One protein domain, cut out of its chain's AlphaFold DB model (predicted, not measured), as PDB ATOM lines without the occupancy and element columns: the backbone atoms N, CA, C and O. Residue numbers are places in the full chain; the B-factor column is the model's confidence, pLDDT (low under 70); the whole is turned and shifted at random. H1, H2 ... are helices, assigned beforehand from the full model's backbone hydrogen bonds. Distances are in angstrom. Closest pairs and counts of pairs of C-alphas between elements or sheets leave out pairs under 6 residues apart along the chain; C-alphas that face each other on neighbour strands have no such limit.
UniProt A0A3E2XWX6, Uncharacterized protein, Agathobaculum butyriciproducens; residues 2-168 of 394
ATOM      1  N   LEU A   2     -13.812  38.475  18.927       42.78
ATOM      2  CA  LEU A   2     -13.052  38.513  17.654       42.78
ATOM      3  C   LEU A   2     -11.953  37.433  17.500       42.78
ATOM      4  O   LEU A   2     -11.771  36.923  16.398       42.78
ATOM      5  N   ALA A   3     -11.255  37.045  18.578       54.97
ATOM      6  CA  ALA A   3     -10.202  36.014  18.523       54.97
ATOM      7  C   ALA A   3     -10.750  34.642  18.078       54.97
ATOM      8  O   ALA A   3     -10.221  34.027  17.157       54.97
ATOM      9  N   ASN A   4     -11.902  34.240  18.625       75.00
ATOM     10  CA  ASN A   4     -12.549  32.967  18.288       75.00
ATOM     11  C   ASN A   4     -12.989  32.898  16.817       75.00
ATOM     12  O   ASN A   4     -12.973  31.823  16.225       75.00
ATOM     13  N   GLN A   5     -13.359  34.034  16.208       85.75
ATOM     14  CA  GLN A   5     -13.734  34.082  14.794       85.75
ATOM     15  C   GLN A   5     -12.508  33.962  13.877       85.75
ATOM     16  O   GLN A   5     -12.580  33.289  12.852       85.75
ATOM     17  N   SER A   6     -11.378  34.575  14.248       92.31
ATOM     18  CA  SER A   6     -10.121  34.438  13.504       92.31
ATOM     19  C   SER A   6      -9.607  32.996  13.535       92.31
ATOM     20  O   SER A   6      -9.354  32.414  12.477       92.31
ATOM     21  N   ASP A   7      -9.568  32.390  14.724       94.06
ATOM     22  CA  ASP A   7      -9.140  31.002  14.902       94.06
ATOM     23  C   ASP A   7     -10.057  30.028  14.166       94.06
ATOM     24  O   ASP A   7      -9.580  29.131  13.471       94.06
ATOM     25  N   PHE A   8     -11.377  30.236  14.244       95.06
ATOM     26  CA  PHE A   8     -12.336  29.433  13.490       95.06
ATOM     27  C   PHE A   8     -12.028  29.462  11.990       95.06
ATOM     28  O   PHE A   8     -11.951  28.411  11.363       95.06
ATOM     29  N   MET A   9     -11.806  30.643  11.405       95.50
ATOM     30  CA  MET A   9     -11.514  30.761   9.971       95.50
ATOM     31  C   MET A   9     -10.174  30.111   9.600       95.50
ATOM     32  O   MET A   9     -10.077  29.449   8.562       95.50
ATOM     33  N   ALA A  10      -9.157  30.242  10.456       95.44
ATOM     34  CA  ALA A  10      -7.860  29.601  10.262       95.44
ATOM     35  C   ALA A  10      -7.978  28.067  10.286       95.44
ATOM     36  O   ALA A  10      -7.516  27.393   9.358       95.44
ATOM     37  N   TYR A  11      -8.655  27.505  11.292       96.50
ATOM     38  CA  TYR A  11      -8.882  26.064  11.398       96.50
ATOM     39  C   TYR A  11      -9.842  25.536  10.332       96.50
ATOM     40  O   TYR A  11      -9.616  24.451   9.801       96.50
ATOM     41  N   ALA A  12     -10.867  26.294   9.941       95.19
ATOM     42  CA  ALA A  12     -11.763  25.922   8.852       95.19
ATOM     43  C   ALA A  12     -10.984  25.797   7.538       95.19
ATOM     44  O   ALA A  12     -11.084  24.781   6.852       95.19
ATOM     45  N   SER A  13     -10.126  26.772   7.225       95.12
ATOM     46  CA  SER A  13      -9.233  26.691   6.066       95.12
ATOM     47  C   SER A  13      -8.279  25.494   6.166       95.12
ATOM     48  O   SER A  13      -8.126  24.732   5.210       95.12
ATOM     49  N   ALA A  14      -7.688  25.262   7.340       95.50
ATOM     50  CA  ALA A  14      -6.721  24.189   7.556       95.50
ATOM     51  C   ALA A  14      -7.325  22.773   7.493       95.50
ATOM     52  O   ALA A  14      -6.674  21.862   6.982       95.50
ATOM     53  N   LEU A  15      -8.540  22.584   8.016       96.19
ATOM     54  CA  LEU A  15      -9.164  21.272   8.207       96.19
ATOM     55  C   LEU A  15     -10.233  20.947   7.155       96.19
ATOM     56  O   LEU A  15     -10.463  19.776   6.853       96.19
ATOM     57  N   LYS A  16     -10.903  21.953   6.579       93.12
ATOM     58  CA  LYS A  16     -12.047  21.737   5.675       93.12
ATOM     59  C   LYS A  16     -11.731  21.946   4.194       93.12
ATOM     60  O   LYS A  16     -12.430  21.369   3.367       93.12
ATOM     61  N   SER A  17     -10.685  22.699   3.838       90.38
ATOM     62  CA  SER A  17     -10.370  23.010   2.425       90.38
ATOM     63  C   SER A  17     -10.015  21.783   1.578       90.38
ATOM     64  O   SER A  17     -10.287  21.746   0.379       90.38
ATOM     65  N   ASN A  18      -9.402  20.765   2.182       92.19
ATOM     66  CA  ASN A  18      -9.070  19.513   1.517       92.19
ATOM     67  C   ASN A  18      -9.192  18.355   2.505       92.19
ATOM     68  O   ASN A  18      -8.439  18.298   3.471       92.19
ATOM     69  N   TYR A  19     -10.088  17.409   2.209       90.69
ATOM     70  CA  TYR A  19     -10.380  16.253   3.062       90.69
ATOM     71  C   TYR A  19      -9.124  15.531   3.571       90.69
ATOM     72  O   TYR A  19      -8.903  15.436   4.772       90.69
ATOM     73  N   ARG A  20      -8.262  15.053   2.663       90.94
ATOM     74  CA  ARG A  20      -7.097  14.238   3.050       90.94
ATOM     75  C   ARG A  20      -6.086  15.045   3.861       90.94
ATOM     76  O   ARG A  20      -5.549  14.541   4.840       90.94
ATOM     77  N   LYS A  21      -5.835  16.295   3.457       95.06
ATOM     78  CA  LYS A  21      -4.887  17.174   4.159       95.06
ATOM     79  C   LYS A  21      -5.413  17.587   5.532       95.06
ATOM     80  O   LYS A  21      -4.635  17.623   6.476       95.06
ATOM     81  N   GLY A  22      -6.708  17.872   5.640       96.31
ATOM     82  CA  GLY A  22      -7.353  18.260   6.888       96.31
ATOM     83  C   GLY A  22      -7.328  17.141   7.922       96.31
ATOM     84  O   GLY A  22      -6.886  17.369   9.045       96.31
ATOM     85  N   VAL A  23      -7.703  15.923   7.516       96.31
ATOM     86  CA  VAL A  23      -7.623  14.718   8.359       96.31
ATOM     87  C   VAL A  23      -6.192  14.494   8.846       96.31
ATOM     88  O   VAL A  23      -5.965  14.455  10.051       96.31
ATOM     89  N   HIS A  24      -5.210  14.465   7.939       97.19
ATOM     90  CA  HIS A  24      -3.811  14.252   8.316       97.19
ATOM     91  C   HIS A  24      -3.267  15.347   9.250       97.19
ATOM     92  O   HIS A  24      -2.472  15.090  10.158       97.19
ATOM     93  N   ARG A  25      -3.717  16.591   9.057       97.62
ATOM     94  CA  ARG A  25      -3.332  17.712   9.912       97.62
ATOM     95  C   ARG A  25      -3.901  17.568  11.317       97.62
ATOM     96  O   ARG A  25      -3.171  17.812  12.272       97.62
ATOM     97  N   LEU A  26      -5.162  17.155  11.450       98.12
ATOM     98  CA  LEU A  26      -5.743  16.881  12.761       98.12
ATOM     99  C   LEU A  26      -5.062  15.682  13.435       98.12
ATOM    100  O   LEU A  26      -4.723  15.785  14.605       98.12
ATOM    101  N   GLU A  27      -4.774  14.598  12.709       97.56
ATOM    102  CA  GLU A  27      -3.985  13.467  13.234       97.56
ATOM    103  C   GLU A  27      -2.635  13.935  13.790       97.56
ATOM    104  O   GLU A  27      -2.254  13.576  14.902       97.56
ATOM    105  N   THR A  28      -1.938  14.800  13.047       98.00
ATOM    106  CA  THR A  28      -0.655  15.370  13.478       98.00
ATOM    107  C   THR A  28      -0.806  16.170  14.771       98.00
ATOM    108  O   THR A  28      -0.051  15.948  15.716       98.00
ATOM    109  N   ILE A  29      -1.807  17.056  14.837       98.12
ATOM    110  CA  ILE A  29      -2.111  17.848  16.038       98.12
ATOM    111  C   ILE A  29      -2.389  16.927  17.230       98.12
ATOM    112  O   ILE A  29      -1.797  17.102  18.290       98.12
ATOM    113  N   LEU A  30      -3.254  15.925  17.049       98.06
ATOM    114  CA  LEU A  30      -3.696  15.031  18.119       98.06
ATOM    115  C   LEU A  30      -2.604  14.058  18.584       98.06
ATOM    116  O   LEU A  30      -2.653  13.586  19.715       98.06
ATOM    117  N   SER A  31      -1.602  13.780  17.745       97.56
ATOM    118  CA  SER A  31      -0.461  12.931  18.109       97.56
ATOM    119  C   SER A  31       0.572  13.621  19.011       97.56
ATOM    120  O   SER A  31       1.401  12.945  19.620       97.56
ATOM    121  N   ASN A  32       0.533  14.955  19.116       97.75
ATOM    122  CA  ASN A  32       1.434  15.736  19.959       97.75
ATOM    123  C   ASN A  32       0.695  16.238  21.222       97.75
ATOM    124  O   ASN A  32      -0.278  16.984  21.096       97.75
ATOM    125  N   PRO A  33       1.141  15.890  22.446       97.31
ATOM    126  CA  PRO A  33       0.445  16.274  23.680       97.31
ATOM    127  C   PRO A  33       0.253  17.786  23.864       97.31
ATOM    128  O   PRO A  33      -0.811  18.219  24.296       97.31
ATOM    129  N   THR A  34       1.244  18.597  23.495       97.81
ATOM    130  CA  THR A  34       1.152  20.059  23.617       97.81
ATOM    131  C   THR A  34       0.172  20.627  22.595       97.81
ATOM    132  O   THR A  34      -0.760  21.336  22.963       97.81
ATOM    133  N   MET A  35       0.324  20.260  21.318       98.00
ATOM    134  CA  MET A  35      -0.549  20.770  20.252       98.00
ATOM    135  C   MET A  35      -2.001  20.319  20.427       98.00
ATOM    136  O   MET A  35      -2.925  21.074  20.140       98.00
ATOM    137  N   SER A  36      -2.218  19.085  20.886       98.19
ATOM    138  CA  SER A  36      -3.558  18.557  21.144       98.19
ATOM    139  C   SER A  36      -4.247  19.287  22.297       98.19
ATOM    140  O   SER A  36      -5.422  19.628  22.168       98.19
ATOM    141  N   ALA A  37      -3.524  19.593  23.380       98.31
ATOM    142  CA  ALA A  37      -4.046  20.391  24.487       98.31
ATOM    143  C   ALA A  37      -4.391  21.824  24.045       98.31
ATOM    144  O   ALA A  37      -5.476  22.315  24.354       98.31
ATOM    145  N   GLU A  38      -3.518  22.467  23.264       97.75
ATOM    146  CA  GLU A  38      -3.778  23.793  22.687       97.75
ATOM    147  C   GLU A  38      -4.999  23.790  21.761       97.75
ATOM    148  O   GLU A  38      -5.842  24.684  21.838       97.75
ATOM    149  N   PHE A  39      -5.134  22.769  20.909       98.19
ATOM    150  CA  PHE A  39      -6.291  22.624  20.029       98.19
ATOM    151  C   PHE A  39      -7.587  22.442  20.823       98.19
ATOM    152  O   PHE A  39      -8.578  23.102  20.523       98.19
ATOM    153  N   ALA A  40      -7.581  21.589  21.851       98.25
ATOM    154  CA  ALA A  40      -8.749  21.329  22.689       98.25
ATOM    155  C   ALA A  40      -9.191  22.553  23.506       98.25
ATOM    156  O   ALA A  40     -10.382  22.710  23.762       98.25
ATOM    157  N   ALA A  41      -8.260  23.437  23.874       97.44
ATOM    158  CA  ALA A  41      -8.557  24.708  24.537       97.44
ATOM    159  C   ALA A  41      -9.011  25.818  23.564       97.44
ATOM    160  O   ALA A  41      -9.485  26.871  23.992       97.44
ATOM    161  N   ASN A  42      -8.875  25.618  22.248       97.12
ATOM    162  CA  ASN A  42      -9.212  26.626  21.251       97.12
ATOM    163  C   ASN A  42     -10.671  26.496  20.787       97.12
ATOM    164  O   ASN A  42     -10.989  25.649  19.948       97.12
ATOM    165  N   LEU A  43     -11.550  27.390  21.261       96.44
ATOM    166  CA  LEU A  43     -12.973  27.374  20.898       96.44
ATOM    167  C   LEU A  43     -13.207  27.441  19.379       96.44
ATOM    168  O   LEU A  43     -14.086  26.746  18.865       96.44
ATOM    169  N   GLY A  44     -12.429  28.243  18.647       96.00
ATOM    170  CA  GLY A  44     -12.533  28.336  17.189       96.00
ATOM    171  C   GLY A  44     -12.219  27.003  16.504       96.00
ATOM    172  O   GLY A  44     -12.992  26.541  15.665       96.00
ATOM    173  N   GLY A  45     -11.128  26.350  16.909       96.25
ATOM    174  CA  GLY A  45     -10.679  25.061  16.384       96.25
ATOM    175  C   GLY A  45     -11.652  23.921  16.667       96.25
ATOM    176  O   GLY A  45     -12.092  23.245  15.733       96.25
ATOM    177  N   VAL A  46     -12.062  23.738  17.927       97.69
ATOM    178  CA  VAL A  46     -13.017  22.672  18.285       97.69
ATOM    179  C   VAL A  46     -14.382  22.890  17.629       97.69
ATOM    180  O   VAL A  46     -15.022  21.925  17.212       97.69
ATOM    181  N   SER A  47     -14.804  24.144  17.424       96.44
ATOM    182  CA  SER A  47     -16.072  24.467  16.748       96.44
ATOM    183  C   SER A  47     -16.096  24.060  15.275       96.44
ATOM    184  O   SER A  47     -17.154  23.685  14.771       96.44
ATOM    185  N   VAL A  48     -14.949  24.051  14.584       96.00
ATOM    186  CA  VAL A  48     -14.841  23.553  13.195       96.00
ATOM    187  C   VAL A  48     -15.152  22.054  13.103       96.00
ATOM    188  O   VAL A  48     -15.626  21.572  12.067       96.00
ATOM    189  N   VAL A  49     -14.887  21.303  14.173       96.56
ATOM    190  CA  VAL A  49     -15.090  19.851  14.226       96.56
ATOM    191  C   VAL A  49     -16.455  19.504  14.821       96.56
ATOM    192  O   VAL A  49     -17.239  18.799  14.189       96.56
ATOM    193  N   LEU A  50     -16.766  20.024  16.010       97.00
ATOM    194  CA  LEU A  50     -17.966  19.664  16.771       97.00
ATOM    195  C   LEU A  50     -19.229  20.381  16.262       97.00
ATOM    196  O   LEU A  50     -20.318  19.801  16.272       97.00
ATOM    197  N   GLY A  51     -19.078  21.601  15.732       95.00
ATOM    198  CA  GLY A  51     -20.172  22.485  15.312       95.00
ATOM    199  C   GLY A  51     -20.780  22.202  13.934       95.00
ATOM    200  O   GLY A  51     -21.570  23.005  13.443       95.00
ATOM    201  N   VAL A  52     -20.426  21.094  13.277       92.56
ATOM    202  CA  VAL A  52     -20.928  20.777  11.927       92.56
ATOM    203  C   VAL A  52     -22.443  20.510  11.961       92.56
ATOM    204  O   VAL A  52     -22.868  19.623  12.700       92.56
ATOM    205  N   PRO A  53     -23.286  21.185  11.163       90.62
ATOM    206  CA  PRO A  53     -24.730  20.954  11.185       90.62
ATOM    207  C   PRO A  53     -25.117  19.490  10.926       90.62
ATOM    208  O   PRO A  53     -24.609  18.855  10.006       90.62
ATOM    209  N   ILE A  54     -26.067  18.959  11.703       88.19
ATOM    210  CA  ILE A  54     -26.544  17.567  11.565       88.19
ATOM    211  C   ILE A  54     -27.200  17.311  10.198       88.19
ATOM    212  O   ILE A  54     -27.160  16.194   9.693       88.19
ATOM    213  N   SER A  55     -27.780  18.345   9.584       87.19
ATOM    214  CA  SER A  55     -28.422  18.278   8.265       87.19
ATOM    215  C   SER A  55     -27.442  18.295   7.088       87.19
ATOM    216  O   SER A  55     -27.868  18.090   5.953       87.19
ATOM    217  N   MET A  56     -26.154  18.549   7.333       84.38
ATOM    218  CA  MET A  56     -25.114  18.608   6.303       84.38
ATOM    219  C   MET A  56     -23.952  17.670   6.653       84.38
ATOM    220  O   MET A  56     -22.823  18.133   6.827       84.38
ATOM    221  N   PRO A  57     -24.206  16.357   6.807       79.12
ATOM    222  CA  PRO A  57     -23.137  15.409   7.063       79.12
ATOM    223  C   PRO A  57     -22.226  15.322   5.838       79.12
ATOM    224  O   PRO A  57     -22.684  15.226   4.698       79.12
ATOM    225  N   ASP A  58     -20.922  15.319   6.079       88.81
ATOM    226  CA  ASP A  58     -19.925  15.075   5.052       88.81
ATOM    227  C   ASP A  58     -18.803  14.205   5.619       88.81
ATOM    228  O   ASP A  58     -18.479  14.248   6.809       88.81
ATOM    229  N   ARG A  59     -18.183  13.414   4.741       88.38
ATOM    230  CA  ARG A  59     -17.179  12.420   5.133       88.38
ATOM    231  C   ARG A  59     -15.951  13.035   5.812       88.38
ATOM    232  O   ARG A  59     -15.323  12.367   6.628       88.38
ATOM    233  N   ASN A  60     -15.593  14.282   5.487       93.25
ATOM    234  CA  ASN A  60     -14.500  14.979   6.161       93.25
ATOM    235  C   ASN A  60     -14.869  15.283   7.602       93.25
ATOM    236  O   ASN A  60     -14.143  14.922   8.522       93.25
ATOM    237  N   SER A  61     -16.021  15.913   7.797       92.69
ATOM    238  CA  SER A  61     -16.522  16.242   9.124       92.69
ATOM    239  C   SER A  61     -16.684  15.015  10.011       92.69
ATOM    240  O   SER A  61     -16.247  15.059  11.157       92.69
ATOM    241  N   ASP A  62     -17.226  13.919   9.478       92.06
ATOM    242  CA  ASP A  62     -17.386  12.678  10.238       92.06
ATOM    243  C   ASP A  62     -16.038  12.092  10.675       92.06
ATOM    244  O   ASP A  62     -15.907  11.648  11.817       92.06
ATOM    245  N   LYS A  63     -15.018  12.135   9.804       94.62
ATOM    246  CA  LYS A  63     -13.679  11.642  10.146       94.62
ATOM    247  C   LYS A  63     -12.960  12.547  11.148       94.62
ATOM    248  O   LYS A  63     -12.335  12.054  12.077       94.62
ATOM    249  N   LEU A  64     -13.058  13.868  11.000       96.81
ATOM    250  CA  LEU A  64     -12.473  14.814  11.959       96.81
ATOM    251  C   LEU A  64     -13.119  14.681  13.345       96.81
ATOM    252  O   LEU A  64     -12.426  14.735  14.358       96.81
ATOM    253  N   LEU A  65     -14.441  14.497  13.380       96.06
ATOM    254  CA  LEU A  65     -15.198  14.264  14.606       96.06
ATOM    255  C   LEU A  65     -14.748  12.975  15.299       96.06
ATOM    256  O   LEU A  65     -14.529  12.980  16.506       96.06
ATOM    257  N   GLU A  66     -14.597  11.892  14.538       95.25
ATOM    258  CA  GLU A  66     -14.111  10.609  15.047       95.25
ATOM    259  C   GLU A  66     -12.696  10.718  15.624       95.25
ATOM    260  O   GLU A  66     -12.477  10.283  16.752       95.25
ATOM    261  N   LEU A  67     -11.777  11.380  14.917       97.06
ATOM    262  CA  LEU A  67     -10.421  11.619  15.408       97.06
ATOM    263  C   LEU A  67     -10.413  12.411  16.718       97.06
ATOM    264  O   LEU A  67      -9.733  12.023  17.666       97.06
ATOM    265  N   LEU A  68     -11.171  13.512  16.788       98.12
ATOM    266  CA  LEU A  68     -11.211  14.356  17.981       98.12
ATOM    267  C   LEU A  68     -11.822  13.615  19.175       98.12
ATOM    268  O   LEU A  68     -11.227  13.607  20.250       98.12
ATOM    269  N   LEU A  69     -12.976  12.969  18.990       97.25
ATOM    270  CA  LEU A  69     -13.670  12.254  20.067       97.25
ATOM    271  C   LEU A  69     -12.970  10.948  20.472       97.25
ATOM    272  O   LEU A  69     -13.165  10.473  21.587       97.25
ATOM    273  N   GLY A  70     -12.143  10.375  19.594       95.31
ATOM    274  CA  GLY A  70     -11.272   9.240  19.900       95.31
ATOM    275  C   GLY A  70      -9.940   9.624  20.555       95.31
ATOM    276  O   GLY A  70      -9.165   8.737  20.914       95.31
ATOM    277  N   SER A  71      -9.644  10.919  20.697       96.88
ATOM    278  CA  SER A  71      -8.368  11.405  21.229       96.88
ATOM    279  C   SER A  71      -8.345  11.503  22.758       96.88
ATOM    280  O   SER A  71      -9.381  11.560  23.418       96.88
ATOM    281  N   ALA A  72      -7.145  11.613  23.331       96.31
ATOM    282  CA  ALA A  72      -6.958  11.828  24.769       96.31
ATOM    283  C   ALA A  72      -7.481  13.191  25.268       96.31
ATOM    284  O   ALA A  72      -7.633  13.378  26.472       96.31
ATOM    285  N   VAL A  73      -7.751  14.136  24.361       97.88
ATOM    286  CA  VAL A  73      -8.230  15.490  24.678       97.88
ATOM    287  C   VAL A  73      -9.716  15.683  24.360       97.88
ATOM    288  O   VAL A  73     -10.205  16.810  24.398       97.88
ATOM    289  N   ALA A  74     -10.437  14.601  24.042       98.00
ATOM    290  CA  ALA A  74     -11.852  14.641  23.679       98.00
ATOM    291  C   ALA A  74     -12.703  15.358  24.736       98.00
ATOM    292  O   ALA A  74     -13.487  16.235  24.387       98.00
ATOM    293  N   ASP A  75     -12.510  15.026  26.015       97.88
ATOM    294  CA  ASP A  75     -13.277  15.615  27.114       97.88
ATOM    295  C   ASP A  75     -13.043  17.132  27.184       97.88
ATOM    296  O   ASP A  75     -13.995  17.898  27.066       97.88
ATOM    297  N   ASN A  76     -11.785  17.581  27.213       98.19
ATOM    298  CA  ASN A  76     -11.441  19.009  27.223       98.19
ATOM    299  C   ASN A  76     -11.985  19.753  25.992       98.19
ATOM    300  O   ASN A  76     -12.463  20.878  26.097       98.19
ATOM    301  N   ALA A  77     -11.925  19.138  24.807       98.50
ATOM    302  CA  ALA A  77     -12.416  19.757  23.580       98.50
ATOM    303  C   ALA A  77     -13.942  19.933  23.592       98.50
ATOM    304  O   ALA A  77     -14.454  20.961  23.139       98.50
ATOM    305  N   VAL A  78     -14.669  18.936  24.107       98.50
ATOM    306  CA  VAL A  78     -16.123  19.014  24.278       98.50
ATOM    307  C   VAL A  78     -16.478  20.039  25.356       98.50
ATOM    308  O   VAL A  78     -17.398  20.817  25.132       98.50
ATOM    309  N   GLU A  79     -15.738  20.103  26.466       98.19
ATOM    310  CA  GLU A  79     -15.921  21.104  27.529       98.19
ATOM    311  C   GLU A  79     -15.792  22.531  26.986       98.19
ATOM    312  O   GLU A  79     -16.736  23.320  27.065       98.19
ATOM    313  N   THR A  80     -14.667  22.822  26.318       97.88
ATOM    314  CA  THR A  80     -14.413  24.105  25.650       97.88
ATOM    315  C   THR A  80     -15.557  24.472  24.715       97.88
ATOM    316  O   THR A  80     -16.014  25.613  24.698       97.88
ATOM    317  N   TRP A  81     -16.044  23.509  23.929       97.88
ATOM    318  CA  TRP A  81     -17.139  23.740  22.997       97.88
ATOM    319  C   TRP A  81     -18.476  23.983  23.716       97.88
ATOM    320  O   TRP A  81     -19.235  24.843  23.282       97.88
ATOM    321  N   LEU A  82     -18.774  23.303  24.824       97.75
ATOM    322  CA  LEU A  82     -20.033  23.481  25.557       97.75
ATOM    323  C   LEU A  82     -20.157  24.848  26.241       97.75
ATOM    324  O   LEU A  82     -21.278  25.339  26.374       97.75
ATOM    325  N   HIS A  83     -19.045  25.510  26.576       96.38
ATOM    326  CA  HIS A  83     -19.063  26.879  27.111       96.38
ATOM    327  C   HIS A  83     -19.694  27.918  26.169       96.38
ATOM    328  O   HIS A  83     -20.048  29.009  26.607       96.38
ATOM    329  N   GLN A  84     -19.870  27.613  24.878       94.25
ATOM    330  CA  GLN A  84     -20.606  28.507  23.977       94.25
ATOM    331  C   GLN A  84     -22.134  28.449  24.179       94.25
ATOM    332  O   GLN A  84     -22.837  29.335  23.700       94.25
ATOM    333  N   PHE A  85     -22.643  27.392  24.823       95.19
ATOM    334  CA  PHE A  85     -24.075  27.143  25.024       95.19
ATOM    335  C   PHE A  85     -24.493  27.263  26.490       95.19
ATOM    336  O   PHE A  85     -25.636  27.621  26.763       95.19
ATOM    337  N   TYR A  86     -23.584  26.959  27.418       96.56
ATOM    338  CA  TYR A  86     -23.872  26.890  28.845       96.56
ATOM    339  C   TYR A  86     -22.825  27.650  29.657       96.56
ATOM    340  O   TYR A  86     -21.629  27.584  29.376       96.56
ATOM    341  N   GLU A  87     -23.281  28.312  30.717       95.75
ATOM    342  CA  GLU A  87     -22.421  28.844  31.771       95.75
ATOM    343  C   GLU A  87     -22.254  27.774  32.857       95.75
ATOM    344  O   GLU A  87     -23.244  27.237  33.368       95.75
ATOM    345  N   PHE A  88     -21.003  27.421  33.150       96.88
ATOM    346  CA  PHE A  88     -20.625  26.448  34.174       96.88
ATOM    347  C   PHE A  88     -19.141  26.599  34.531       96.88
ATOM    348  O   PHE A  88     -18.379  27.178  33.750       96.88
ATOM    349  N   THR A  89     -18.725  26.092  35.692       96.44
ATOM    350  CA  THR A  89     -17.318  26.123  36.139       96.44
ATOM    351  C   THR A  89     -16.542  24.853  35.827       96.44
ATOM    352  O   THR A  89     -15.346  24.923  35.568       96.44
ATOM    353  N   ASP A  90     -17.212  23.705  35.883       96.44
ATOM    354  CA  ASP A  90     -16.649  22.394  35.579       96.44
ATOM    355  C   ASP A  90     -17.759  21.408  35.172       96.44
ATOM    356  O   ASP A  90     -18.951  21.735  35.130       96.44
ATOM    357  N   TRP A  91     -17.365  20.176  34.862       97.50
ATOM    358  CA  TRP A  91     -18.291  19.118  34.475       97.50
ATOM    359  C   TRP A  91     -19.340  18.760  35.526       97.50
ATOM    360  O   TRP A  91     -20.440  18.368  35.142       97.50
ATOM    361  N   ASP A  92     -19.020  18.832  36.818       96.94
ATOM    362  CA  ASP A  92     -19.973  18.461  37.865       96.94
ATOM    363  C   ASP A  92     -21.017  19.564  38.064       96.94
ATOM    364  O   ASP A  92     -22.200  19.255  38.215       96.94
ATOM    365  N   ASP A  93     -20.625  20.833  37.952       97.69
ATOM    366  CA  ASP A  93     -21.557  21.961  37.867       97.69
ATOM    367  C   ASP A  93     -22.495  21.809  36.656       97.69
ATOM    368  O   ASP A  93     -23.719  21.799  36.797       97.69
ATOM    369  N   LEU A  94     -21.940  21.557  35.464       97.56
ATOM    370  CA  LEU A  94     -22.740  21.407  34.246       97.56
ATOM    371  C   LEU A  94     -23.704  20.210  34.297       97.56
ATOM    372  O   LEU A  94     -24.849  20.317  33.855       97.56
ATOM    373  N   LEU A  95     -23.223  19.053  34.757       98.31
ATOM    374  CA  LEU A  95     -23.907  17.770  34.584       98.31
ATOM    375  C   LEU A  95     -24.669  17.302  35.820       98.31
ATOM    376  O   LEU A  95     -25.328  16.269  35.743       98.31
ATOM    377  N   SER A  96     -24.635  18.030  36.936       97.38
ATOM    378  CA  SER A  96     -25.470  17.726  38.109       97.38
ATOM    379  C   SER A  96     -26.947  18.100  37.919       97.38
ATOM    380  O   SER A  96     -27.810  17.587  38.635       97.38
ATOM    381  N   ASP A  97     -27.270  18.930  36.921       97.50
ATOM    382  CA  ASP A  97     -28.641  19.308  36.571       97.50
ATOM    383  C   ASP A  97     -29.275  18.310  35.583       97.50
ATOM    384  O   ASP A  97     -28.915  18.220  34.404       97.50
ATOM    385  N   SER A  98     -30.278  17.572  36.066       97.75
ATOM    386  CA  SER A  98     -31.013  16.588  35.263       97.75
ATOM    387  C   SER A  98     -31.789  17.191  34.085       97.75
ATOM    388  O   SER A  98     -31.848  16.562  33.026       97.75
ATOM    389  N   ALA A  99     -32.340  18.403  34.223       98.06
ATOM    390  CA  ALA A  99     -33.082  19.063  33.152       98.06
ATOM    391  C   ALA A  99     -32.129  19.471  32.027       98.06
ATOM    392  O   ALA A  99     -32.412  19.225  30.852       98.06
ATOM    393  N   ARG A 100     -30.954  19.992  32.393       97.62
ATOM    394  CA  ARG A 100     -29.892  20.330  31.442       97.62
ATOM    395  C   ARG A 100     -29.352  19.088  30.733       97.62
ATOM    396  O   ARG A 100     -29.261  19.071  29.509       97.62
ATOM    397  N   CYS A 101     -29.086  18.004  31.466       98.50
ATOM    398  CA  CYS A 101     -28.685  16.727  30.863       98.50
ATOM    399  C   CYS A 101     -29.731  16.207  29.865       98.50
ATOM    400  O   CYS A 101     -29.380  15.702  28.796       98.50
ATOM    401  N   GLN A 102     -31.019  16.345  30.190       98.25
ATOM    402  CA  GLN A 102     -32.107  15.921  29.314       98.25
ATOM    403  C   GLN A 102     -32.217  16.807  28.067       98.25
ATOM    404  O   GLN A 102     -32.434  16.288  26.970       98.25
ATOM    405  N   GLU A 103     -32.044  18.121  28.210       98.00
ATOM    406  CA  GLU A 103     -31.985  19.067  27.096       98.00
ATOM    407  C   GLU A 103     -30.849  18.708  26.133       98.00
ATOM    408  O   GLU A 103     -31.095  18.492  24.942       98.00
ATOM    409  N   MET A 104     -29.629  18.542  26.653       98.31
ATOM    410  CA  MET A 104     -28.472  18.140  25.855       98.31
ATOM    411  C   MET A 104     -28.723  16.814  25.134       98.31
ATOM    412  O   MET A 104     -28.461  16.716  23.938       98.31
ATOM    413  N   ALA A 105     -29.284  15.811  25.821       98.19
ATOM    414  CA  ALA A 105     -29.607  14.507  25.235       98.19
ATOM    415  C   ALA A 105     -30.711  14.558  24.167       98.19
ATOM    416  O   ALA A 105     -30.852  13.631  23.360       98.19
ATOM    417  N   ASN A 106     -31.516  15.616  24.150       97.75
ATOM    418  CA  ASN A 106     -32.542  15.844  23.140       97.75
ATOM    419  C   ASN A 106     -32.066  16.728  21.986       97.75
ATOM    420  O   ASN A 106     -32.688  16.690  20.927       97.75
ATOM    421  N   ASN A 107     -30.957  17.451  22.142       97.69
ATOM    422  CA  ASN A 107     -30.335  18.230  21.080       97.69
ATOM    423  C   ASN A 107     -29.319  17.371  20.296       97.69
ATOM    424  O   ASN A 107     -28.247  17.062  20.816       97.69
ATOM    425  N   PRO A 108     -29.584  17.007  19.024       95.75
ATOM    426  CA  PRO A 108     -28.710  16.091  18.289       95.75
ATOM    427  C   PRO A 108     -27.297  16.630  18.027       95.75
ATOM    428  O   PRO A 108     -26.361  15.839  17.935       95.75
ATOM    429  N   LEU A 109     -27.122  17.954  17.905       96.06
ATOM    430  CA  LEU A 109     -25.805  18.565  17.697       96.06
ATOM    431  C   LEU A 109     -24.967  18.478  18.973       96.06
ATOM    432  O   LEU A 109     -23.834  17.999  18.931       96.06
ATOM    433  N   ILE A 110     -25.556  18.883  20.098       97.75
ATOM    434  CA  ILE A 110     -24.899  18.841  21.405       97.75
ATOM    435  C   ILE A 110     -24.611  17.395  21.805       97.75
ATOM    436  O   ILE A 110     -23.479  17.068  22.159       97.75
ATOM    437  N   TRP A 111     -25.587  16.494  21.665       98.00
ATOM    438  CA  TRP A 111     -25.414  15.095  22.049       98.00
ATOM    439  C   TRP A 111     -24.428  14.333  21.168       98.00
ATOM    440  O   TRP A 111     -23.835  13.362  21.622       98.00
ATOM    441  N   ARG A 112     -24.186  14.758  19.923       96.38
ATOM    442  CA  ARG A 112     -23.123  14.155  19.109       96.38
ATOM    443  C   ARG A 112     -21.735  14.405  19.711       96.38
ATOM    444  O   ARG A 112     -20.882  13.529  19.609       96.38
ATOM    445  N   ALA A 113     -21.523  15.566  20.333       97.25
ATOM    446  CA  ALA A 113     -20.282  15.905  21.027       97.25
ATOM    447  C   ALA A 113     -20.267  15.342  22.458       97.25
ATOM    448  O   ALA A 113     -19.440  14.490  22.774       97.25
ATOM    449  N   ALA A 114     -21.231  15.739  23.298       98.00
ATOM    450  CA  ALA A 114     -21.329  15.303  24.694       98.00
ATOM    451  C   ALA A 114     -21.512  13.783  24.817       98.00
ATOM    452  O   ALA A 114     -20.836  13.135  25.606       98.00
ATOM    453  N   GLY A 115     -22.356  13.190  23.972       97.44
ATOM    454  CA  GLY A 115     -22.533  11.742  23.886       97.44
ATOM    455  C   GLY A 115     -21.326  11.004  23.301       97.44
ATOM    456  O   GLY A 115     -21.256   9.782  23.420       97.44
ATOM    457  N   GLY A 116     -20.396  11.710  22.658       96.38
ATOM    458  CA  GLY A 116     -19.136  11.177  22.147       96.38
ATOM    459  C   GLY A 116     -17.996  11.174  23.170       96.38
ATOM    460  O   GLY A 116     -17.105  10.336  23.079       96.38
ATOM    461  N   SER A 117     -18.040  12.068  24.160       97.81
ATOM    462  CA  SER A 117     -17.124  12.077  25.306       97.81
ATOM    463  C   SER A 117     -17.570  11.040  26.337       97.81
ATOM    464  O   SER A 117     -18.722  11.032  26.777       97.81
ATOM    465  N   LYS A 118     -16.653  10.160  26.757       97.62
ATOM    466  CA  LYS A 118     -16.942   9.154  27.792       97.62
ATOM    467  C   LYS A 118     -17.280   9.797  29.135       97.62
ATOM    468  O   LYS A 118     -18.175   9.304  29.826       97.62
ATOM    469  N   LEU A 119     -16.572  10.870  29.493       98.31
ATOM    470  CA  LEU A 119     -16.788  11.619  30.727       98.31
ATOM    471  C   LEU A 119     -18.164  12.284  30.708       98.31
ATOM    472  O   LEU A 119     -18.990  12.005  31.578       98.31
ATOM    473  N   ALA A 120     -18.437  13.098  29.684       98.31
ATOM    474  CA  ALA A 120     -19.665  13.879  29.605       98.31
ATOM    475  C   ALA A 120     -20.903  12.978  29.515       98.31
ATOM    476  O   ALA A 120     -21.868  13.172  30.261       98.31
ATOM    477  N   VAL A 121     -20.872  11.944  28.662       98.69
ATOM    478  CA  VAL A 121     -21.997  11.009  28.530       98.69
ATOM    479  C   VAL A 121     -22.210  10.197  29.807       98.69
ATOM    480  O   VAL A 121     -23.351   9.992  30.210       98.69
ATOM    481  N   GLY A 122     -21.134   9.779  30.482       98.75
ATOM    482  CA  GLY A 122     -21.201   9.019  31.730       98.75
ATOM    483  C   GLY A 122     -21.838   9.802  32.864       98.75
ATOM    484  O   GLY A 122     -22.807   9.344  33.470       98.75
ATOM    485  N   LYS A 123     -21.331  11.013  33.098       98.69
ATOM    486  CA  LYS A 123     -21.864  11.935  34.101       98.69
ATOM    487  C   LYS A 123     -23.319  12.308  33.810       98.69
ATOM    488  O   LYS A 123     -24.154  12.189  34.702       98.69
ATOM    489  N   SER A 124     -23.643  12.627  32.553       98.75
ATOM    490  CA  SER A 124     -25.025  12.902  32.135       98.75
ATOM    491  C   SER A 124     -25.953  11.716  32.413       98.75
ATOM    492  O   SER A 124     -27.040  11.891  32.954       98.75
ATOM    493  N   ILE A 125     -25.540  10.492  32.064       98.81
ATOM    494  CA  ILE A 125     -26.345   9.279  32.274       98.81
ATOM    495  C   ILE A 125     -26.560   9.005  33.765       98.81
ATOM    496  O   ILE A 125     -27.673   8.640  34.146       98.81
ATOM    497  N   ALA A 126     -25.538   9.199  34.605       98.88
ATOM    498  CA  ALA A 126     -25.672   9.063  36.052       98.88
ATOM    499  C   ALA A 126     -26.733  10.032  36.601       98.88
ATOM    500  O   ALA A 126     -27.664   9.597  37.283       98.88
ATOM    501  N   THR A 127     -26.669  11.308  36.219       98.81
ATOM    502  CA  THR A 127     -27.656  12.321  36.624       98.81
ATOM    503  C   THR A 127     -29.060  12.002  36.115       98.81
ATOM    504  O   THR A 127     -30.022  12.057  36.878       98.81
ATOM    505  N   LEU A 128     -29.204  11.585  34.852       98.81
ATOM    506  CA  LEU A 128     -30.493  11.164  34.279       98.81
ATOM    507  C   LEU A 128     -31.073   9.904  34.945       98.81
ATOM    508  O   LEU A 128     -32.269   9.627  34.823       98.81
ATOM    509  N   ALA A 129     -30.242   9.124  35.633       98.69
ATOM    510  CA  ALA A 129     -30.655   7.991  36.453       98.69
ATOM    511  C   ALA A 129     -30.957   8.377  37.915       98.69
ATOM    512  O   ALA A 129     -31.281   7.501  38.713       98.69
ATOM    513  N   GLY A 130     -30.871   9.664  38.272       98.56
ATOM    514  CA  GLY A 130     -31.092  10.160  39.633       98.56
ATOM    515  C   GLY A 130     -29.903   9.951  40.575       98.56
ATOM    516  O   GLY A 130     -30.078   9.950  41.792       98.56
ATOM    517  N   LEU A 131     -28.702   9.738  40.033       98.56
ATOM    518  CA  LEU A 131     -27.465   9.575  40.794       98.56
ATOM    519  C   LEU A 131     -26.645  10.867  40.762       98.56
ATOM    520  O   LEU A 131     -26.803  11.695  39.870       98.56
ATOM    521  N   SER A 132     -25.706  11.018  41.696       98.00
ATOM    522  CA  SER A 132     -24.719  12.101  41.619       98.00
ATOM    523  C   SER A 132     -23.691  11.816  40.519       98.00
ATOM    524  O   SER A 132     -23.008  10.790  40.567       98.00
ATOM    525  N   CYS A 133     -23.533  12.730  39.555       97.12
ATOM    526  CA  CYS A 133     -22.508  12.618  38.509       97.12
ATOM    527  C   CYS A 133     -21.076  12.656  39.056       97.12
ATOM    528  O   CYS A 133     -20.183  12.046  38.468       97.12
ATOM    529  N   ALA A 134     -20.846  13.311  40.196       97.62
ATOM    530  CA  ALA A 134     -19.529  13.386  40.826       97.62
ATOM    531  C   ALA A 134     -19.018  12.003  41.279       97.62
ATOM    532  O   ALA A 134     -17.814  11.772  41.349       97.62
ATOM    533  N   ALA A 135     -19.923  11.049  41.536       98.12
ATOM    534  CA  ALA A 135     -19.567   9.687  41.940       98.12
ATOM    535  C   ALA A 135     -19.006   8.828  40.792       98.12
ATOM    536  O   ALA A 135     -18.451   7.756  41.041       98.12
ATOM    537  N   TYR A 136     -19.148   9.275  39.540       98.31
ATOM    538  CA  TYR A 136     -18.749   8.515  38.361       98.31
ATOM    539  C   TYR A 136     -17.845   9.357  37.468       98.31
ATOM    540  O   TYR A 136     -18.200  10.450  37.027       98.31
ATOM    541  N   LYS A 137     -16.656   8.825  37.185       97.88
ATOM    542  CA  LYS A 137     -15.691   9.485  36.304       97.88
ATOM    543  C   LYS A 137     -16.205   9.565  34.865       97.88
ATOM    544  O   LYS A 137     -16.061  10.597  34.226       97.88
ATOM    545  N   ASP A 138     -16.762   8.468  34.363       98.50
ATOM    546  CA  ASP A 138     -17.160   8.299  32.970       98.50
ATOM    547  C   ASP A 138     -18.190   7.167  32.815       98.50
ATOM    548  O   ASP A 138     -18.641   6.551  33.787       98.50
ATOM    549  N   ILE A 139     -18.586   6.895  31.570       98.69
ATOM    550  CA  ILE A 139     -19.580   5.869  31.254       98.69
ATOM    551  C   ILE A 139     -19.095   4.443  31.528       98.69
ATOM    552  O   ILE A 139     -19.924   3.578  31.802       98.69
ATOM    553  N   ASP A 140     -17.786   4.187  31.507       98.62
ATOM    554  CA  ASP A 140     -17.243   2.869  31.850       98.62
ATOM    555  C   ASP A 140     -17.394   2.626  33.365       98.62
ATOM    556  O   ASP A 140     -17.804   1.540  33.783       98.62
ATOM    557  N   ALA A 141     -17.169   3.657  34.192       98.75
ATOM    558  CA  ALA A 141     -17.409   3.605  35.637       98.75
ATOM    559  C   ALA A 141     -18.895   3.389  35.982       98.75
ATOM    560  O   ALA A 141     -19.214   2.601  36.877       98.75
ATOM    561  N   VAL A 142     -19.811   4.041  35.254       98.88
ATOM    562  CA  VAL A 142     -21.257   3.783  35.377       98.88
ATOM    563  C   VAL A 142     -21.571   2.336  34.987       98.88
ATOM    564  O   VAL A 142     -22.210   1.627  35.762       98.88
ATOM    565  N   ALA A 143     -21.068   1.868  33.837       98.81
ATOM    566  CA  ALA A 143     -21.308   0.517  33.324       98.81
ATOM    567  C   ALA A 143     -20.847  -0.584  34.288       98.81
ATOM    568  O   ALA A 143     -21.460  -1.651  34.352       98.81
ATOM    569  N   ALA A 144     -19.747  -0.354  35.006       98.75
ATOM    570  CA  ALA A 144     -19.172  -1.308  35.948       98.75
ATOM    571  C   ALA A 144     -19.923  -1.364  37.292       98.75
ATOM    572  O   ALA A 144     -19.834  -2.365  38.006       98.75
ATOM    573  N   SER A 145     -20.669  -0.315  37.651       98.81
ATOM    574  CA  SER A 145     -21.330  -0.197  38.951       98.81
ATOM    575  C   SER A 145     -22.712  -0.847  38.958       98.81
ATOM    576  O   SER A 145     -23.628  -0.416  38.259       98.81
ATOM    577  N   GLN A 146     -22.905  -1.848  39.820       98.50
ATOM    578  CA  GLN A 146     -24.201  -2.518  39.967       98.50
ATOM    579  C   GLN A 146     -25.295  -1.576  40.489       98.50
ATOM    580  O   GLN A 146     -26.433  -1.646  40.031       98.50
ATOM    581  N   VAL A 147     -24.945  -0.668  41.408       98.44
ATOM    582  CA  VAL A 147     -25.872   0.354  41.923       98.44
ATOM    583  C   VAL A 147     -26.266   1.316  40.805       98.44
ATOM    584  O   VAL A 147     -27.452   1.579  40.617       98.44
ATOM    585  N   ALA A 148     -25.287   1.788  40.026       98.81
ATOM    586  CA  ALA A 148     -25.567   2.721  38.942       98.81
ATOM    587  C   ALA A 148     -26.441   2.079  37.867       98.81
ATOM    588  O   ALA A 148     -27.450   2.646  37.462       98.81
ATOM    589  N   MET A 149     -26.095   0.862  37.449       98.81
ATOM    590  CA  MET A 149     -26.815   0.172  36.388       98.81
ATOM    591  C   MET A 149     -28.229  -0.249  36.788       98.81
ATOM    592  O   MET A 149     -29.107  -0.265  35.927       98.81
ATOM    593  N   ALA A 150     -28.489  -0.516  38.072       98.69
ATOM    594  CA  ALA A 150     -29.852  -0.707  38.563       98.69
ATOM    595  C   ALA A 150     -30.699   0.568  38.395       98.69
ATOM    596  O   ALA A 150     -31.815   0.502  37.877       98.69
ATOM    597  N   ALA A 151     -30.155   1.733  38.764       98.81
ATOM    598  CA  ALA A 151     -30.833   3.018  38.593       98.81
ATOM    599  C   ALA A 151     -31.004   3.392  37.108       98.81
ATOM    600  O   ALA A 151     -32.091   3.783  36.683       98.81
ATOM    601  N   VAL A 152     -29.965   3.193  36.291       98.88
ATOM    602  CA  VAL A 152     -30.001   3.432  34.840       98.88
ATOM    603  C   VAL A 152     -31.064   2.567  34.173       98.88
ATOM    604  O   VAL A 152     -31.882   3.093  33.429       98.88
ATOM    605  N   ALA A 153     -31.105   1.261  34.456       98.75
ATOM    606  CA  ALA A 153     -32.094   0.361  33.864       98.75
ATOM    607  C   ALA A 153     -33.537   0.706  34.280       98.75
ATOM    608  O   ALA A 153     -34.471   0.432  33.528       98.75
ATOM    609  N   ALA A 154     -33.737   1.316  35.453       98.75
ATOM    610  CA  ALA A 154     -35.041   1.812  35.894       98.75
ATOM    611  C   ALA A 154     -35.430   3.160  35.248       98.75
ATOM    612  O   ALA A 154     -36.621   3.443  35.103       98.75
ATOM    613  N   SER A 155     -34.458   3.975  34.825       98.69
ATOM    614  CA  SER A 155     -34.695   5.285  34.208       98.69
ATOM    615  C   SER A 155     -34.846   5.189  32.687       98.69
ATOM    616  O   SER A 155     -33.881   5.039  31.935       98.69
ATOM    617  N   GLN A 156     -36.076   5.375  32.200       98.12
ATOM    618  CA  GLN A 156     -36.349   5.442  30.760       98.12
ATOM    619  C   GLN A 156     -35.593   6.586  30.070       98.12
ATOM    620  O   GLN A 156     -35.181   6.433  28.920       98.12
ATOM    621  N   VAL A 157     -35.376   7.709  30.763       98.31
ATOM    622  CA  VAL A 157     -34.656   8.870  30.217       98.31
ATOM    623  C   VAL A 157     -33.167   8.556  30.058       98.31
ATOM    624  O   VAL A 157     -32.597   8.843  29.004       98.31
ATOM    625  N   ALA A 158     -32.552   7.894  31.044       98.75
ATOM    626  CA  ALA A 158     -31.156   7.471  30.962       98.75
ATOM    627  C   ALA A 158     -30.941   6.450  29.832       98.75
ATOM    628  O   ALA A 158     -30.043   6.616  29.007       98.75
ATOM    629  N   VAL A 159     -31.808   5.434  29.722       98.81
ATOM    630  CA  VAL A 159     -31.729   4.443  28.631       98.81
ATOM    631  C   VAL A 159     -31.958   5.097  27.265       98.81
ATOM    632  O   VAL A 159     -31.248   4.782  26.310       98.81
ATOM    633  N   ALA A 160     -32.891   6.049  27.159       98.44
ATOM    634  CA  ALA A 160     -33.114   6.808  25.928       98.44
ATOM    635  C   ALA A 160     -31.891   7.653  25.525       98.44
ATOM    636  O   ALA A 160     -31.607   7.788  24.336       98.44
ATOM    637  N   ALA A 161     -31.154   8.207  26.491       98.69
ATOM    638  CA  ALA A 161     -29.908   8.928  26.241       98.69
ATOM    639  C   ALA A 161     -28.773   7.982  25.800       98.69
ATOM    640  O   ALA A 161     -28.053   8.293  24.846       98.69
ATOM    641  N   ILE A 162     -28.668   6.796  26.420       98.81
ATOM    642  CA  ILE A 162     -27.710   5.741  26.041       98.81
ATOM    643  C   ILE A 162     -27.875   5.366  24.568       98.81
ATOM    644  O   ILE A 162     -26.900   5.395  23.826       98.81
ATOM    645  N   VAL A 163     -29.097   5.079  24.107       98.50
ATOM    646  CA  VAL A 163     -29.339   4.617  22.721       98.50
ATOM    647  C   VAL A 163     -29.205   5.705  21.650       98.50
ATOM    648  O   VAL A 163     -29.419   5.441  20.467       98.50
ATOM    649  N   LYS A 164     -28.841   6.927  22.045       98.25
ATOM    650  CA  LYS A 164     -28.434   8.013  21.143       98.25
ATOM    651  C   LYS A 164     -26.908   8.159  21.058       98.25
ATOM    652  O   LYS A 164     -26.430   8.903  20.205       98.25
ATOM    653  N   SER A 165     -26.147   7.463  21.910       98.25
ATOM    654  CA  SER A 165     -24.681   7.504  21.964       98.25
ATOM    655  C   SER A 165     -24.071   6.129  21.652       98.25
ATOM    656  O   SER A 165     -24.154   5.207  22.468       98.25
ATOM    657  N   PRO A 166     -23.366   5.984  20.516       98.12
ATOM    658  CA  PRO A 166     -22.603   4.773  20.229       98.12
ATOM    659  C   PRO A 166     -21.516   4.467  21.271       98.12
ATOM    660  O   PRO A 166     -21.225   3.303  21.535       98.12
ATOM    661  N   VAL A 167     -20.927   5.504  21.878       98.19
ATOM    662  CA  VAL A 167     -19.886   5.369  22.909       98.19
ATOM    663  C   VAL A 167     -20.470   4.762  24.181       98.19
ATOM    664  O   VAL A 167     -19.931   3.779  24.691       98.19
ATOM    665  N   ALA A 168     -21.610   5.281  24.649       98.69
ATOM    666  CA  ALA A 168     -22.295   4.740  25.814       98.69
ATOM    667  C   ALA A 168     -22.813   3.324  25.556       98.69
ATOM    668  O   ALA A 168     -22.605   2.437  26.382       98.69
TER     669      ALA A 168
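What this domain is: This is residues 2 to 168 of the 394 residues of an uncharacterized protein of Agathobaculum butyriciproducens (UniProt A0A3E2XWX6). Two helical lobes stand end to end: in the first, H1, H2 and H3 make one triangle of helices stacked on a second triangle, H4, H5 and H6; in the second, H7, H8, H11, H12 and H13 pack round H10. H9 lies between the lobes, and H1 and H12 are at the far ends of the long axis. The printed part has 167 residues with thirteen named helices, H1 to H13 in order, and no named strand; its class is all helix, and the helix packing is mostly crossed, most touching helices standing at more than a shallow tilt. It is compact, with a radius of gyration of the C-alphas of 16.1 A, yet elongated in outline, spanning 47 by 30 by 29 A.

Where its parts are: Find C-alpha 2 at (-13.052, 38.513, 17.654); from there H1, the longest helix, runs through residues 2 to 16 over 20.6 A. Next read H2, residues 19 to 31, 18.3 A long, then H3, residues 33 to 41, and H4, residues 43 to 50. After eight link residues look for C-alpha 59 at (-17.179, 12.420, 5.133), where H5, residues 59 to 69, begins its 15.3 A. H6 holds residues 74 to 82, H7 residues 91 to 95, H8 residues 98 to 106 and H9 residues 108 to 114. H10 is residues 118 to 128, 15.2 A long. H11 is residues 139 to 144, H12 residues 146 to 154, and H13 residues 156 to 162, ending at C-alpha 162, (-27.710, 5.741, 26.041).

How they stand to each other: Start at H1, which touches H4 at a steep tilt of 38 degrees, the same way; the closest C-alphas, of Phe 8 and Gly 44, are 3.9 A apart. With residues 14 to 16 alone it touches H2, where the C-alphas of Leu 15 and Gly 22 come closest, at 3.8 A. H2 touches H5 at a shallow tilt of 6 degrees, the same way, closest at the C-alphas of Tyr 19 and Asn 60, 5.3 A. H3 touches H6 at a shallow tilt of 22 degrees, the same way, with the C-alphas of Ala 40 and Ala 77 closest at 4.1 A. H2 and H3 touch only at the corner, closest at the C-alphas of Leu 30 and Ser 36, 4.6 A. H9 only just touches H6, with 3 pairs of C-alphas within 8 A, the closest those of Val 78 and Ala 113 at 6.1 A. Now look at H10, the hub, which touches 6 helices. Among them, H7 comes closest at the C-alphas of Leu 95 and Ser 124, 5.6 A; H8 at those of Cys 101 and Ser 124, 5.4 A; H11 at those of Gly 122 and Ile 139, 3.6 A; and H12 at those of Ala 126 and Ala 148, 7.0 A. H13 touches H10 at a shallow tilt of 5 degrees, opposite ways, closest at the C-alphas of Leu 128 and Ala 158, 5.0 A. H1 and H10 are apart. In the backbone, every O i to N i+4 pair is within hydrogen-bond range in H1, H2, H3, H5, H6, H7, H8, H10, H11, H12 and H13, against 3 of 4 in H4 and 2 of 3 in H9.

The domain as a whole: The two C-alphas farthest apart are those of Ser 17 and Val 147, 48.1 A. From C-alpha 2 to C-alpha 168 is 36.0 A. The printed part has no cut and no long link; the links H4 to H5, H6 to H7 and H10 to H11 are short, the others tight. Look at the B-factor column: the mean pLDDT of the printed part is 96.0, and residues 2 to 3 of the model are under 70.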